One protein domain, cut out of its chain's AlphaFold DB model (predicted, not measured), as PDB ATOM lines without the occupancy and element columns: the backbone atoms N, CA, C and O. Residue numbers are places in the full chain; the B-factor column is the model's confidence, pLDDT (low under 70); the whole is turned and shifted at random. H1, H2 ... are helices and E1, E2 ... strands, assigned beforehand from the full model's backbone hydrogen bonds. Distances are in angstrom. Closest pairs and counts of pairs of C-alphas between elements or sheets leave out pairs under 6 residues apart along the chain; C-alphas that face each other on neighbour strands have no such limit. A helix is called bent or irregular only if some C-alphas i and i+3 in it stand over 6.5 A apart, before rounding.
ATOM      1  N   SER A   4     -53.779  12.275   0.652       71.94
ATOM      2  CA  SER A   4     -52.668  13.110   1.129       71.94
ATOM      3  C   SER A   4     -52.649  13.303   2.656       71.94
ATOM      4  O   SER A   4     -51.595  13.179   3.265       71.94
ATOM      5  N   THR A   5     -53.797  13.519   3.303       76.88
ATOM      6  CA  THR A   5     -53.882  13.726   4.761       76.88
ATOM      7  C   THR A   5     -53.561  12.449   5.541       76.88
ATOM      8  O   THR A   5     -52.962  12.513   6.609       76.88
ATOM      9  N   MET A   6     -53.927  11.283   4.994       80.81
ATOM     10  CA  MET A   6     -53.598   9.988   5.598       80.81
ATOM     11  C   MET A   6     -52.094   9.694   5.501       80.81
ATOM     12  O   MET A   6     -51.494   9.229   6.463       80.81
ATOM     13  N   LEU A   7     -51.477  10.017   4.362       84.00
ATOM     14  CA  LEU A   7     -50.050   9.795   4.126       84.00
ATOM     15  C   LEU A   7     -49.180  10.676   5.039       84.00
ATOM     16  O   LEU A   7     -48.218  10.187   5.622       84.00
ATOM     17  N   VAL A   8     -49.572  11.937   5.248       87.75
ATOM     18  CA  VAL A   8     -48.911  12.834   6.214       87.75
ATOM     19  C   VAL A   8     -49.008  12.290   7.642       87.75
ATOM     20  O   VAL A   8     -48.013  12.297   8.362       87.75
ATOM     21  N   LEU A   9     -50.169  11.761   8.047       89.50
ATOM     22  CA  LEU A   9     -50.349  11.182   9.382       89.50
ATOM     23  C   LEU A   9     -49.407   9.991   9.623       89.50
ATOM     24  O   LEU A   9     -48.769   9.918  10.670       89.50
ATOM     25  N   PHE A  10     -49.272   9.091   8.644       90.44
ATOM     26  CA  PHE A  10     -48.344   7.960   8.743       90.44
ATOM     27  C   PHE A  10     -46.888   8.403   8.883       90.44
ATOM     28  O   PHE A  10     -46.161   7.837   9.697       90.44
ATOM     29  N   VAL A  11     -46.465   9.424   8.133       91.62
ATOM     30  CA  VAL A  11     -45.099   9.959   8.232       91.62
ATOM     31  C   VAL A  11     -44.842  10.547   9.620       91.62
ATOM     32  O   VAL A  11     -43.800  10.270  10.206       91.62
ATOM     33  N   VAL A  12     -45.796  11.292  10.188       93.25
ATOM     34  CA  VAL A  12     -45.664  11.853  11.545       93.25
ATOM     35  C   VAL A  12     -45.563  10.751  12.602       93.25
ATOM     36  O   VAL A  12     -44.714  10.837  13.486       93.25
ATOM     37  N   ILE A  13     -46.375   9.695  12.496       93.38
ATOM     38  CA  ILE A  13     -46.320   8.554  13.424       93.38
ATOM     39  C   ILE A  13     -44.976   7.825  13.314       93.38
ATOM     40  O   ILE A  13     -44.354   7.545  14.335       93.38
ATOM     41  N   MET A  14     -44.502   7.562  12.092       92.56
ATOM     42  CA  MET A  14     -43.203   6.920  11.868       92.56
ATOM     43  C   MET A  14     -42.057   7.756  12.437       92.56
ATOM     44  O   MET A  14     -41.224   7.229  13.168       92.56
ATOM     45  N   LEU A  15     -42.026   9.063  12.160       93.38
ATOM     46  CA  LEU A  15     -41.008   9.960  12.714       93.38
ATOM     47  C   LEU A  15     -41.054   9.987  14.244       93.38
ATOM     48  O   LEU A  15     -40.010   9.895  14.884       93.38
ATOM     49  N   GLY A  16     -42.251  10.048  14.834       92.88
ATOM     50  CA  GLY A  16     -42.428   9.970  16.283       92.88
ATOM     51  C   GLY A  16     -41.885   8.666  16.869       92.88
ATOM     52  O   GLY A  16     -41.180   8.697  17.876       92.88
ATOM     53  N   TYR A  17     -42.144   7.533  16.210       92.38
ATOM     54  CA  TYR A  17     -41.604   6.233  16.604       92.38
ATOM     55  C   TYR A  17     -40.073   6.198  16.527       92.38
ATOM     56  O   TYR A  17     -39.432   5.815  17.499       92.38
ATOM     57  N   PHE A  18     -39.475   6.658  15.422       91.56
ATOM     58  CA  PHE A  18     -38.016   6.692  15.267       91.56
ATOM     59  C   PHE A  18     -37.334   7.591  16.302       91.56
ATOM     60  O   PHE A  18     -36.292   7.227  16.848       91.56
ATOM     61  N   ILE A  19     -37.920   8.756  16.598       91.88
ATOM     62  CA  ILE A  19     -37.409   9.657  17.636       91.88
ATOM     63  C   ILE A  19     -37.503   8.979  19.006       91.88
ATOM     64  O   ILE A  19     -36.532   8.978  19.760       91.88
ATOM     65  N   TYR A  20     -38.643   8.370  19.330       92.12
ATOM     66  CA  TYR A  20     -38.814   7.661  20.595       92.12
ATOM     67  C   TYR A  20     -37.816   6.509  20.754       92.12
ATOM     68  O   TYR A  20     -37.153   6.405  21.786       92.12
ATOM     69  N   ASP A  21     -37.684   5.665  19.731       88.69
ATOM     70  CA  ASP A  21     -36.778   4.521  19.753       88.69
ATOM     71  C   ASP A  21     -35.338   4.973  20.028       88.69
ATOM     72  O   ASP A  21     -34.697   4.520  20.979       88.69
ATOM     73  N   ARG A  22     -34.870   5.967  19.270       87.12
ATOM     74  CA  ARG A  22     -33.484   6.428  19.331       87.12
ATOM     75  C   ARG A  22     -33.141   7.207  20.598       87.12
ATOM     76  O   ARG A  22     -32.049   7.034  21.132       87.12
ATOM     77  N   TYR A  23     -34.037   8.069  21.075       87.44
ATOM     78  CA  TYR A  23     -33.739   8.973  22.194       87.44
ATOM     79  C   TYR A  23     -34.256   8.488  23.547       87.44
ATOM     80  O   TYR A  23     -33.834   9.012  24.575       87.44
ATOM     81  N   VAL A  24     -35.160   7.507  23.576       84.56
ATOM     82  CA  VAL A  24     -35.772   7.032  24.824       84.56
ATOM     83  C   VAL A  24     -35.562   5.539  25.026       84.56
ATOM     84  O   VAL A  24     -35.107   5.146  26.100       84.56
ATOM     85  N   ALA A  25     -35.893   4.701  24.040       83.75
ATOM     86  CA  ALA A  25     -35.846   3.248  24.218       83.75
ATOM     87  C   ALA A  25     -34.402   2.723  24.287       83.75
ATOM     88  O   ALA A  25     -34.021   2.116  25.290       83.75
ATOM     89  N   GLN A  26     -33.582   3.038  23.281       83.75
ATOM     90  CA  GLN A  26     -32.178   2.620  23.200       83.75
ATOM     91  C   GLN A  26     -31.332   3.013  24.430       83.75
ATOM     92  O   GLN A  26     -30.677   2.132  24.994       83.75
ATOM     93  N   PRO A  27     -31.337   4.272  24.919       87.25
ATOM     94  CA  PRO A  27     -30.538   4.630  26.093       87.25
ATOM     95  C   PRO A  27     -31.019   3.932  27.372       87.25
ATOM     96  O   PRO A  27     -30.197   3.513  28.184       87.25
ATOM     97  N   LYS A  28     -32.335   3.740  27.552       90.06
ATOM     98  CA  LYS A  28     -32.869   2.994  28.705       90.06
ATOM     99  C   LYS A  28     -32.442   1.532  28.687       90.06
ATOM    100  O   LYS A  28     -32.105   0.976  29.733       90.06
ATOM    101  N   GLU A  29     -32.466   0.909  27.515       90.69
ATOM    102  CA  GLU A  29     -31.994  -0.460  27.354       90.69
ATOM    103  C   GLU A  29     -30.498  -0.574  27.649       90.69
ATOM    104  O   GLU A  29     -30.095  -1.484  28.377       90.69
ATOM    105  N   LEU A  30     -29.691   0.370  27.160       92.00
ATOM    106  CA  LEU A  30     -28.256   0.390  27.414       92.00
ATOM    107  C   LEU A  30     -27.949   0.498  28.912       92.00
ATOM    108  O   LEU A  30     -27.216  -0.334  29.434       92.00
ATOM    109  N   VAL A  31     -28.593   1.425  29.627       93.44
ATOM    110  CA  VAL A  31     -28.458   1.548  31.089       93.44
ATOM    111  C   VAL A  31     -28.848   0.246  31.796       93.44
ATOM    112  O   VAL A  31     -28.168  -0.190  32.726       93.44
ATOM    113  N   ARG A  32     -29.929  -0.413  31.358       92.75
ATOM    114  CA  ARG A  32     -30.354  -1.703  31.922       92.75
ATOM    115  C   ARG A  32     -29.289  -2.782  31.721       92.75
ATOM    116  O   ARG A  32     -28.986  -3.505  32.668       92.75
ATOM    117  N   LEU A  33     -28.734  -2.896  30.515       93.50
ATOM    118  CA  LEU A  33     -27.681  -3.863  30.200       93.50
ATOM    119  C   LEU A  33     -26.400  -3.572  30.984       93.50
ATOM    120  O   LEU A  33     -25.844  -4.493  31.576       93.50
ATOM    121  N   SER A  34     -25.997  -2.307  31.092       94.44
ATOM    122  CA  SER A  34     -24.848  -1.900  31.904       94.44
ATOM    123  C   SER A  34     -25.032  -2.265  33.379       94.44
ATOM    124  O   SER A  34     -24.099  -2.763  33.997       94.44
ATOM    125  N   LYS A  35     -26.241  -2.128  33.949       95.06
ATOM    126  CA  LYS A  35     -26.535  -2.593  35.325       95.06
ATOM    127  C   LYS A  35     -26.398  -4.106  35.489       95.06
ATOM    128  O   LYS A  35     -25.951  -4.576  36.540       95.06
ATOM    129  N   LEU A  36     -26.832  -4.879  34.492       93.50
ATOM    130  CA  LEU A  36     -26.680  -6.335  34.500       93.50
ATOM    131  C   LEU A  36     -25.204  -6.714  34.415       93.50
ATOM    132  O   LEU A  36     -24.746  -7.504  35.235       93.50
ATOM    133  N   MET A  37     -24.465  -6.090  33.497       95.19
ATOM    134  CA  MET A  37     -23.031  -6.301  33.353       95.19
ATOM    135  C   MET A  37     -22.282  -5.936  34.634       95.19
ATOM    136  O   MET A  37     -21.554  -6.770  35.149       95.19
ATOM    137  N   LEU A  38     -22.545  -4.768  35.228       95.00
ATOM    138  CA  LEU A  38     -21.944  -4.347  36.499       95.00
ATOM    139  C   LEU A  38     -22.152  -5.381  37.617       95.00
ATOM    140  O   LEU A  38     -21.271  -5.600  38.442       95.00
ATOM    141  N   SER A  39     -23.300  -6.065  37.622       93.00
ATOM    142  CA  SER A  39     -23.552  -7.154  38.575       93.00
ATOM    143  C   SER A  39     -22.658  -8.366  38.300       93.00
ATOM    144  O   SER A  39     -22.184  -8.998  39.234       93.00
ATOM    145  N   GLN A  40     -22.430  -8.700  37.031       93.31
ATOM    146  CA  GLN A  40     -21.570  -9.822  36.651       93.31
ATOM    147  C   GLN A  40     -20.100  -9.539  36.875       93.31
ATOM    148  O   GLN A  40     -19.404 -10.423  37.362       93.31
ATOM    149  N   VAL A  41     -19.659  -8.317  36.574       94.31
ATOM    150  CA  VAL A  41     -18.325  -7.836  36.929       94.31
ATOM    151  C   VAL A  41     -18.126  -8.024  38.429       94.31
ATOM    152  O   VAL A  41     -17.217  -8.731  38.837       94.31
ATOM    153  N   ALA A  42     -19.043  -7.522  39.254       93.19
ATOM    154  CA  ALA A  42     -18.924  -7.635  40.702       93.19
ATOM    155  C   ALA A  42     -18.874  -9.076  41.231       93.19
ATOM    156  O   ALA A  42     -18.143  -9.354  42.178       93.19
ATOM    157  N   ILE A  43     -19.627  -9.996  40.620       91.31
ATOM    158  CA  ILE A  43     -19.597 -11.420  40.979       91.31
ATOM    159  C   ILE A  43     -18.269 -12.059  40.552       91.31
ATOM    160  O   ILE A  43     -17.682 -12.819  41.316       91.31
ATOM    161  N   LYS A  44     -17.784 -11.763  39.342       92.69
ATOM    162  CA  LYS A  44     -16.547 -12.344  38.800       92.69
ATOM    163  C   LYS A  44     -15.290 -11.816  39.475       92.69
ATOM    164  O   LYS A  44     -14.380 -12.595  39.730       92.69
ATOM    165  N   GLU A  45     -15.275 -10.533  39.812       93.06
ATOM    166  CA  GLU A  45     -14.216  -9.903  40.603       93.06
ATOM    167  C   GLU A  45     -14.328 -10.235  42.104       93.06
ATOM    168  O   GLU A  45     -13.491  -9.813  42.901       93.06
ATOM    169  N   GLY A  46     -15.366 -10.974  42.516       91.56
ATOM    170  CA  GLY A  46     -15.537 -11.438  43.892       91.56
ATOM    171  C   GLY A  46     -15.818 -10.325  44.902       91.56
ATOM    172  O   GLY A  46     -15.478 -10.468  46.073       91.56
ATOM    173  N   TRP A  47     -16.427  -9.211  44.482       91.31
ATOM    174  CA  TRP A  47     -16.754  -8.103  45.390       91.31
ATOM    175  C   TRP A  47     -17.834  -8.481  46.404       91.31
ATOM    176  O   TRP A  47     -17.862  -7.936  47.502       91.31
ATOM    177  N   PHE A  48     -18.727  -9.400  46.042       86.94
ATOM    178  CA  PHE A  48     -19.685  -9.997  46.961       86.94
ATOM    179  C   PHE A  48     -20.075 -11.405  46.502       86.94
ATOM    180  O   PHE A  48     -20.007 -11.720  45.312       86.94
ATOM    181  N   ASP A  49     -20.541 -12.231  47.438       82.31
ATOM    182  CA  ASP A  49     -21.124 -13.538  47.140       82.31
ATOM    183  C   ASP A  49     -22.666 -13.441  47.156       82.31
ATOM    184  O   ASP A  49     -23.257 -13.173  48.208       82.31
ATOM    185  N   PRO A  50     -23.357 -13.678  46.022       75.81
ATOM    186  CA  PRO A  50     -24.820 -13.711  45.968       75.81
ATOM    187  C   PRO A  50     -25.459 -14.698  46.956       75.81
ATOM    188  O   PRO A  50     -26.619 -14.532  47.337       75.81
ATOM    189  N   SER A  51     -24.722 -15.735  47.362       77.00
ATOM    190  CA  SER A  51     -25.187 -16.742  48.310       77.00
ATOM    191  C   SER A  51     -25.260 -16.220  49.748       77.00
ATOM    192  O   SER A  51     -26.093 -16.705  50.513       77.00
ATOM    193  N   GLU A  52     -24.480 -15.194  50.116       71.44
ATOM    194  CA  GLU A  52     -24.542 -14.577  51.450       71.44
ATOM    195  C   GLU A  52     -25.923 -13.985  51.723       71.44
ATOM    196  O   GLU A  52     -26.525 -14.281  52.753       71.44
ATOM    197  N   GLY A  53     -26.476 -13.226  50.770       65.06
ATOM    198  CA  GLY A  53     -27.815 -12.646  50.904       65.06
ATOM    199  C   GLY A  53     -28.931 -13.692  51.018       65.06
ATOM    200  O   GLY A  53     -29.965 -13.422  51.623       65.06
ATOM    201  N   LEU A  54     -28.719 -14.899  50.481       64.81
ATOM    202  CA  LEU A  54     -29.668 -16.016  50.560       64.81
ATOM    203  C   LEU A  54     -29.515 -16.840  51.847       64.81
ATOM    204  O   LEU A  54     -30.504 -17.355  52.366       64.81
ATOM    205  N   ARG A  55     -28.291 -16.977  52.376       62.81
ATOM    206  CA  ARG A  55     -27.999 -17.753  53.597       62.81
ATOM    207  C   ARG A  55     -28.477 -17.071  54.875       62.81
ATOM    208  O   ARG A  55     -28.624 -17.739  55.893       62.81
ATOM    209  N   ASP A  56     -28.728 -15.768  54.826       55.50
ATOM    210  CA  ASP A  56     -28.992 -14.941  56.004       55.50
ATOM    211  C   ASP A  56     -30.498 -14.815  56.368       55.50
ATOM    212  O   ASP A  56     -30.885 -14.027  57.235       55.50
ATOM    213  N   LEU A  57     -31.381 -15.615  55.755       50.56
ATOM    214  CA  LEU A  57     -32.818 -15.682  56.077       50.56
ATOM    215  C   LEU A  57     -33.041 -16.466  57.392       50.56
ATOM    216  O   LEU A  57     -32.727 -17.655  57.449       50.56
ATOM    217  N   PRO A  58     -33.559 -15.815  58.461       51.31
ATOM    218  CA  PRO A  58     -34.875 -15.161  58.426       51.31
ATOM    219  C   PRO A  58     -34.886 -13.636  58.652       51.31
ATOM    220  O   PRO A  58     -35.931 -13.026  58.459       51.31
ATOM    221  N   ASN A  59     -33.756 -13.011  59.016       55.53
ATOM    222  CA  ASN A  59     -33.652 -11.566  59.328       55.53
ATOM    223  C   ASN A  59     -32.555 -10.837  58.516       55.53
ATOM    224  O   ASN A  59     -32.126  -9.742  58.873       55.53
ATOM    225  N   GLY A  60     -32.030 -11.463  57.465       55.78
ATOM    226  CA  GLY A  60     -30.927 -10.951  56.658       55.78
ATOM    227  C   GLY A  60     -31.346  -9.814  55.738       55.78
ATOM    228  O   GLY A  60     -31.960 -10.047  54.703       55.78
ATOM    229  N   THR A  61     -30.993  -8.579  56.086       67.94
ATOM    230  CA  THR A  61     -31.180  -7.412  55.217       67.94
ATOM    231  C   THR A  61     -29.915  -7.165  54.401       67.94
ATOM    232  O   THR A  61     -29.195  -6.200  54.650       67.94
ATOM    233  N   ALA A  62     -29.606  -8.055  53.455       76.19
ATOM    234  CA  ALA A  62     -28.590  -7.744  52.456       76.19
ATOM    235  C   ALA A  62     -29.162  -6.715  51.471       76.19
ATOM    236  O   ALA A  62     -30.256  -6.907  50.932       76.19
ATOM    237  N   THR A  63     -28.451  -5.615  51.237       83.94
ATOM    238  CA  THR A  63     -28.857  -4.583  50.281       83.94
ATOM    239  C   THR A  63     -27.843  -4.493  49.153       83.94
ATOM    240  O   THR A  63     -26.636  -4.469  49.374       83.94
ATOM    241  N   LEU A  64     -28.351  -4.462  47.922       87.12
ATOM    242  CA  LEU A  64     -27.557  -4.274  46.716       87.12
ATOM    243  C   LEU A  64     -28.062  -3.029  45.994       87.12
ATOM    244  O   LEU A  64     -29.184  -3.011  45.482       87.12
ATOM    245  N   HIS A  65     -27.222  -2.006  45.926       90.50
ATOM    246  CA  HIS A  65     -27.486  -0.792  45.177       90.50
ATOM    247  C   HIS A  65     -26.597  -0.725  43.937       90.50
ATOM    248  O   HIS A  65     -25.408  -1.033  43.998       90.50
ATOM    249  N   LYS A  66     -27.190  -0.351  42.800       93.38
ATOM    250  CA  LYS A  66     -26.514  -0.280  41.501       93.38
ATOM    251  C   LYS A  66     -26.975   0.942  40.734       93.38
ATOM    252  O   LYS A  66     -28.162   1.065  40.397       93.38
ATOM    253  N   GLU A  67     -26.016   1.766  40.367       94.44
ATOM    254  CA  GLU A  67     -26.218   2.983  39.602       94.44
ATOM    255  C   GLU A  67     -25.297   2.985  38.384       94.44
ATOM    256  O   GLU A  67     -24.213   2.407  38.408       94.44
ATOM    257  N   ILE A  68     -25.788   3.555  37.287       95.62
ATOM    258  CA  ILE A  68     -25.020   3.761  36.061       95.62
ATOM    259  C   ILE A  68     -25.088   5.253  35.808       95.62
ATOM    260  O   ILE A  68     -26.168   5.758  35.492       95.62
ATOM    261  N   ASP A  69     -23.954   5.919  35.971       92.69
ATOM    262  CA  ASP A  69     -23.853   7.369  35.844       92.69
ATOM    263  C   ASP A  69     -23.835   7.750  34.368       92.69
ATOM    264  O   ASP A  69     -24.538   8.658  33.922       92.69
ATOM    265  N   THR A  70     -23.067   7.000  33.578       92.00
ATOM    266  CA  THR A  70     -23.007   7.177  32.131       92.00
ATOM    267  C   THR A  70     -22.957   5.835  31.423       92.00
ATOM    268  O   THR A  70     -22.383   4.859  31.906       92.00
ATOM    269  N   SER A  71     -23.574   5.783  30.246       93.31
ATOM    270  CA  SER A  71     -23.423   4.655  29.337       93.31
ATOM    271  C   SER A  71     -23.569   5.113  27.897       93.31
ATOM    272  O   SER A  71     -24.500   5.859  27.586       93.31
ATOM    273  N   PHE A  72     -22.691   4.641  27.021       92.44
ATOM    274  CA  PHE A  72     -22.792   4.869  25.583       92.44
ATOM    275  C   PHE A  72     -22.359   3.626  24.808       92.44
ATOM    276  O   PHE A  72     -21.695   2.737  25.338       92.44
ATOM    277  N   LYS A  73     -22.796   3.543  23.554       93.00
ATOM    278  CA  LYS A  73     -22.517   2.421  22.661       93.00
ATOM    279  C   LYS A  73     -21.778   2.936  21.433       93.00
ATOM    280  O   LYS A  73     -22.225   3.910  20.829       93.00
ATOM    281  N   ASP A  74     -20.698   2.257  21.073       92.06
ATOM    282  CA  ASP A  74     -19.944   2.454  19.840       92.06
ATOM    283  C   ASP A  74     -19.781   1.101  19.132       92.06
ATOM    284  O   ASP A  74     -19.163   0.176  19.661       92.06
ATOM    285  N   GLY A  75     -20.415   0.954  17.966       91.00
ATOM    286  CA  GLY A  75     -20.522  -0.337  17.282       91.00
ATOM    287  C   GLY A  75     -21.145  -1.409  18.182       91.00
ATOM    288  O   GLY A  75     -22.226  -1.202  18.732       91.00
ATOM    289  N   ASP A  76     -20.456  -2.537  18.348       92.19
ATOM    290  CA  ASP A  76     -20.868  -3.635  19.232       92.19
ATOM    291  C   ASP A  76     -20.287  -3.526  20.648       92.19
ATOM    292  O   ASP A  76     -20.520  -4.401  21.478       92.19
ATOM    293  N   THR A  77     -19.568  -2.449  20.968       94.12
ATOM    294  CA  THR A  77     -19.000  -2.222  22.299       94.12
ATOM    295  C   THR A  77     -19.819  -1.184  23.058       94.12
ATOM    296  O   THR A  77     -20.132  -0.104  22.562       94.12
ATOM    297  N   ALA A  78     -20.176  -1.512  24.293       94.69
ATOM    298  CA  ALA A  78     -20.793  -0.598  25.234       94.69
ATOM    299  C   ALA A  78     -19.774  -0.183  26.292       94.69
ATOM    300  O   ALA A  78     -18.998  -1.004  26.771       94.69
ATOM    301  N   TYR A  79     -19.811   1.085  26.668       96.00
ATOM    302  CA  TYR A  79     -18.987   1.686  27.705       96.00
ATOM    303  C   TYR A  79     -19.909   2.170  28.810       96.00
ATOM    304  O   TYR A  79     -20.974   2.730  28.528       96.00
ATOM    305  N   ALA A  80     -19.519   1.948  30.058       96.31
ATOM    306  CA  ALA A  80     -20.293   2.377  31.203       96.31
ATOM    307  C   ALA A  80     -19.390   2.776  32.368       96.31
ATOM    308  O   ALA A  80     -18.388   2.123  32.648       96.31
ATOM    309  N   ASN A  81     -19.816   3.824  33.063       96.75
ATOM    310  CA  ASN A  81     -19.370   4.135  34.410       96.75
ATOM    311  C   ASN A  81     -20.524   3.812  35.359       96.75
ATOM    312  O   ASN A  81     -21.674   4.197  35.108       96.75
ATOM    313  N   GLY A  82     -20.233   3.070  36.419       95.88
ATOM    314  CA  GLY A  82     -21.251   2.685  37.378       95.88
ATOM    315  C   GLY A  82     -20.729   2.511  38.787       95.88
ATOM    316  O   GLY A  82     -19.560   2.206  39.019       95.88
ATOM    317  N   LYS A  83     -21.657   2.651  39.726       96.12
ATOM    318  CA  LYS A  83     -21.443   2.440  41.149       96.12
ATOM    319  C   LYS A  83     -22.200   1.204  41.602       96.12
ATOM    320  O   LYS A  83     -23.386   1.039  41.305       96.12
ATOM    321  N   ILE A  84     -21.531   0.354  42.366       94.75
ATOM    322  CA  ILE A  84     -22.151  -0.775  43.050       94.75
ATOM    323  C   ILE A  84     -21.826  -0.717  44.533       94.75
ATOM    324  O   ILE A  84     -20.672  -0.557  44.920       94.75
ATOM    325  N   ALA A  85     -22.858  -0.843  45.358       93.44
ATOM    326  CA  ALA A  85     -22.720  -0.950  46.798       93.44
ATOM    327  C   ALA A  85     -23.460  -2.193  47.279       93.44
ATOM    328  O   ALA A  85     -24.633  -2.383  46.943       93.44
ATOM    329  N   TYR A  86     -22.782  -3.036  48.047       90.56
ATOM    330  CA  TYR A  86     -23.379  -4.211  48.664       90.56
ATOM    331  C   TYR A  86     -23.087  -4.206  50.155       90.56
ATOM    332  O   TYR A  86     -21.937  -4.077  50.566       90.56
ATOM    333  N   LYS A  87     -24.144  -4.356  50.951       88.00
ATOM    334  CA  LYS A  87     -24.058  -4.387  52.405       88.00
ATOM    335  C   LYS A  87     -24.797  -5.604  52.938       88.00
ATOM    336  O   LYS A  87     -25.998  -5.750  52.722       88.00
ATOM    337  N   SER A  88     -24.079  -6.460  53.646       85.75
ATOM    338  CA  SER A  88     -24.573  -7.599  54.415       85.75
ATOM    339  C   SER A  88     -24.069  -7.486  55.861       85.75
ATOM    340  O   SER A  88     -23.504  -6.466  56.259       85.75
ATOM    341  N   LYS A  89     -24.279  -8.518  56.686       80.62
ATOM    342  CA  LYS A  89     -23.716  -8.549  58.047       80.62
ATOM    343  C   LYS A  89     -22.189  -8.656  58.064       80.62
ATOM    344  O   LYS A  89     -21.571  -8.227  59.032       80.62
ATOM    345  N   THR A  90     -21.606  -9.272  57.040       81.94
ATOM    346  CA  THR A  90     -20.176  -9.613  56.972       81.94
ATOM    347  C   THR A  90     -19.419  -8.814  55.925       81.94
ATOM    348  O   THR A  90     -18.196  -8.740  55.993       81.94
ATOM    349  N   THR A  91     -20.137  -8.212  54.982       83.94
ATOM    350  CA  THR A  91     -19.560  -7.611  53.785       83.94
ATOM    351  C   THR A  91     -20.134  -6.212  53.615       83.94
ATOM    352  O   THR A  91     -21.348  -6.045  53.552       83.94
ATOM    353  N   ASP A  92     -19.270  -5.205  53.539       90.25
ATOM    354  CA  ASP A  92     -19.635  -3.836  53.175       90.25
ATOM    355  C   ASP A  92     -18.662  -3.391  52.087       90.25
ATOM    356  O   ASP A  92     -17.458  -3.278  52.324       90.25
ATOM    357  N   ILE A  93     -19.170  -3.253  50.867       92.38
ATOM    358  CA  ILE A  93     -18.379  -2.865  49.703       92.38
ATOM    359  C   ILE A  93     -19.082  -1.741  48.971       92.38
ATOM    360  O   ILE A  93     -20.302  -1.740  48.803       92.38
ATOM    361  N   CYS A  94     -18.286  -0.805  48.471       94.31
ATOM    362  CA  CYS A  94     -18.751   0.241  47.586       94.31
ATOM    363  C   CYS A  94     -17.665   0.522  46.553       94.31
ATOM    364  O   CYS A  94     -16.573   0.957  46.908       94.31
ATOM    365  N   LYS A  95     -17.963   0.258  45.279       95.81
ATOM    366  CA  LYS A  95     -17.031   0.427  44.161       95.81
ATOM    367  C   LYS A  95     -17.623   1.340  43.097       95.81
ATOM    368  O   LYS A  95     -18.813   1.246  42.790       95.81
ATOM    369  N   VAL A  96     -16.771   2.173  42.511       96.31
ATOM    370  CA  VAL A  96     -17.027   2.922  41.274       96.31
ATOM    371  C   VAL A  96     -16.118   2.348  40.197       96.31
ATOM    372  O   VAL A  96     -14.941   2.094  40.453       96.31
ATOM    373  N   VAL A  97     -16.683   2.065  39.025       96.81
ATOM    374  CA  VAL A  97     -16.028   1.249  38.002       96.81
ATOM    375  C   VAL A  97     -16.303   1.826  36.625       96.81
ATOM    376  O   VAL A  97     -17.463   1.998  36.244       96.81
ATOM    377  N   ASP A  98     -15.232   2.040  35.868       97.06
ATOM    378  CA  ASP A  98     -15.278   2.276  34.429       97.06
ATOM    379  C   ASP A  98     -14.998   0.974  33.700       97.06
ATOM    380  O   ASP A  98     -13.948   0.357  33.894       97.06
ATOM    381  N   PHE A  99     -15.907   0.558  32.829       96.88
ATOM    382  CA  PHE A  99     -15.749  -0.681  32.085       96.88
ATOM    383  C   PHE A  99     -16.353  -0.590  30.687       96.88
ATOM    384  O   PHE A  99     -17.278   0.182  30.422       96.88
ATOM    385  N   LYS A 100     -15.837  -1.420  29.780       96.50
ATOM    386  CA  LYS A 100     -16.495  -1.739  28.511       96.50
ATOM    387  C   LYS A 100     -16.961  -3.182  28.506       96.50
ATOM    388  O   LYS A 100     -16.422  -4.020  29.224       96.50
ATOM    389  N   PHE A 101     -17.936  -3.471  27.660       95.50
ATOM    390  CA  PHE A 101     -18.404  -4.821  27.402       95.50
ATOM    391  C   PHE A 101     -18.961  -4.959  25.992       95.50
ATOM    392  O   PHE A 101     -19.441  -3.993  25.395       95.50
ATOM    393  N   THR A 102     -18.930  -6.176  25.463       93.94
ATOM    394  CA  THR A 102     -19.540  -6.478  24.165       93.94
ATOM    395  C   THR A 102     -21.059  -6.570  24.308       93.94
ATOM    396  O   THR A 102     -21.588  -7.291  25.154       93.94
ATOM    397  N   TYR A 103     -21.791  -5.833  23.475       84.88
ATOM    398  CA  TYR A 103     -23.247  -5.766  23.498       84.88
ATOM    399  C   TYR A 103     -23.854  -7.150  23.223       84.88
ATOM    400  O   TYR A 103     -23.549  -7.791  22.223       84.88
ATOM    401  N   GLY A 104     -24.715  -7.627  24.124       79.12
ATOM    402  CA  GLY A 104     -25.285  -8.978  24.046       79.12
ATOM    403  C   GLY A 104     -24.380 -10.091  24.590       79.12
ATOM    404  O   GLY A 104     -24.840 -11.224  24.716       79.12
ATOM    405  N   SER A 105     -23.139  -9.784  24.982       84.31
ATOM    406  CA  SER A 105     -22.296 -10.678  25.777       84.31
ATOM    407  C   SER A 105     -22.344 -10.264  27.239       84.31
ATOM    408  O   SER A 105     -22.313  -9.087  27.580       84.31
ATOM    409  N   LEU A 106     -22.418 -11.259  28.113       78.94
ATOM    410  CA  LEU A 106     -22.360 -11.078  29.558       78.94
ATOM    411  C   LEU A 106     -20.992 -11.465  30.142       78.94
ATOM    412  O   LEU A 106     -20.703 -11.221  31.307       78.94
ATOM    413  N   ASN A 107     -20.127 -12.049  29.312       85.31
ATOM    414  CA  ASN A 107     -18.848 -12.593  29.750       85.31
ATOM    415  C   ASN A 107     -17.631 -11.818  29.269       85.31
ATOM    416  O   ASN A 107     -16.545 -12.067  29.783       85.31
ATOM    417  N   ASP A 108     -17.824 -10.919  28.314       91.88
ATOM    418  CA  ASP A 108     -16.763 -10.180  27.652       91.88
ATOM    419  C   ASP A 108     -16.808  -8.723  28.110       91.88
ATOM    420  O   ASP A 108     -17.610  -7.929  27.606       91.88
ATOM    421  N   TYR A 109     -16.007  -8.421  29.132       94.94
ATOM    422  CA  TYR A 109     -15.841  -7.085  29.687       94.94
ATOM    423  C   TYR A 109     -14.369  -6.798  29.973       94.94
ATOM    424  O   TYR A 109     -13.566  -7.704  30.185       94.94
ATOM    425  N   GLU A 110     -14.041  -5.513  30.031       96.25
ATOM    426  CA  GLU A 110     -12.734  -5.015  30.443       96.25
ATOM    427  C   GLU A 110     -12.948  -3.821  31.372       96.25
ATOM    428  O   GLU A 110     -13.724  -2.917  31.052       96.25
ATOM    429  N   ILE A 111     -12.280  -3.830  32.524       96.69
ATOM    430  CA  ILE A 111     -12.294  -2.724  33.483       96.69
ATOM    431  C   ILE A 111     -11.156  -1.771  33.120       96.69
ATOM    432  O   ILE A 111      -9.999  -2.178  33.052       96.69
ATOM    433  N   PHE A 112     -11.480  -0.498  32.916       95.62
ATOM    434  CA  PHE A 112     -10.494   0.559  32.700       95.62
ATOM    435  C   PHE A 112     -10.014   1.162  34.013       95.62
ATOM    436  O   PHE A 112      -8.836   1.480  34.168       95.62
ATOM    437  N   SER A 113     -10.945   1.358  34.942       96.00
ATOM    438  CA  SER A 113     -10.677   1.973  36.230       96.00
ATOM    439  C   SER A 113     -11.608   1.382  37.283       96.00
ATOM    440  O   SER A 113     -12.747   1.003  37.002       96.00
ATOM    441  N   GLN A 114     -11.100   1.288  38.505       95.19
ATOM    442  CA  GLN A 114     -11.868   0.884  39.666       95.19
ATOM    443  C   GLN A 114     -11.348   1.646  40.878       95.19
ATOM    444  O   GLN A 114     -10.141   1.704  41.114       95.19
ATOM    445  N   SER A 115     -12.264   2.176  41.678       94.69
ATOM    446  CA  SER A 115     -11.952   2.770  42.972       94.69
ATOM    447  C   SER A 115     -13.001   2.396  44.009       94.69
ATOM    448  O   SER A 115     -14.129   2.019  43.682       94.69
ATOM    449  N   ASP A 116     -12.630   2.508  45.278       94.88
ATOM    450  CA  ASP A 116     -13.608   2.536  46.359       94.88
ATOM    451  C   ASP A 116     -14.398   3.849  46.326       94.88
ATOM    452  O   ASP A 116     -13.925   4.872  45.817       94.88
ATOM    453  N   CYS A 117     -15.627   3.812  46.832       90.44
ATOM    454  CA  CYS A 117     -16.400   5.028  47.049       90.44
ATOM    455  C   CYS A 117     -15.704   5.897  48.100       90.44
ATOM    456  O   CYS A 117     -15.268   5.393  49.131       90.44
TER     457      CYS A 117
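This is residues 4 to 117 of the 119 residues of an uncharacterized protein of Vibrio ouci (UniProt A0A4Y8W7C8). A curved antiparallel sheet of four strands wraps round the second half of one long, nearly straight helix, H1, whose first part sticks out as a free arm, residues 4 to 25. The short helix H2 only grazes the sheet. The 114 printed residues hold, in order, H1, H2, E1, E2, E3 and E4, with sheet order E1 - E2 - E3 - E4; the class is mixed, helices and strands. The whole is loose, radius of gyration of the C-alphas 19.1 A, and only just elongated, spanning 68 by 35 by 23 A.

E1 is residues 63 to 74, 32.5 A; E2, 77 to 87, 30.6 A; E3, 92 to 102, 29.1 A; E4, 109 to 116, 19.4 A, ending at C-alpha 116 (-13.608, 2.536, 46.359). H1, residues 4 to 44, was assigned as one helix by its hydrogen bonds but is bent: C-alphas 23 and 26 are 6.6 A apart. Arm H1a, 4 to 23, 28.6 A, begins at C-alpha 4 (-52.668, 13.110, 1.129); arm H1b, 26 to 44, is 26.7 A. H2 is residues 50 to 55, 9.2 A.

The strands form a meander, each the antiparallel neighbour of the one before, twisted. N 65 and O 85 are 2.8 A apart, N 80 and O 99 2.9 A, N 98 and O 113 2.9 A, within hydrogen-bond range. The sheet curls round H1b, in two layers, a helix on one face; the closest C-alphas of H1b and E1 are Val 31 and Ser 71, 6.2 A. H1a is not on the sheet; the arms stand at a shallow tilt of 23 degrees. Every O i to N i+4 pair is within range in H1a and H1b, 1 of 2 in H2.

The C-alphas farthest apart, Ser 4 and Thr 90, are 68.5 A apart. The printed part has no cut and no long link. Residues 53 to 61 have pLDDT under 70.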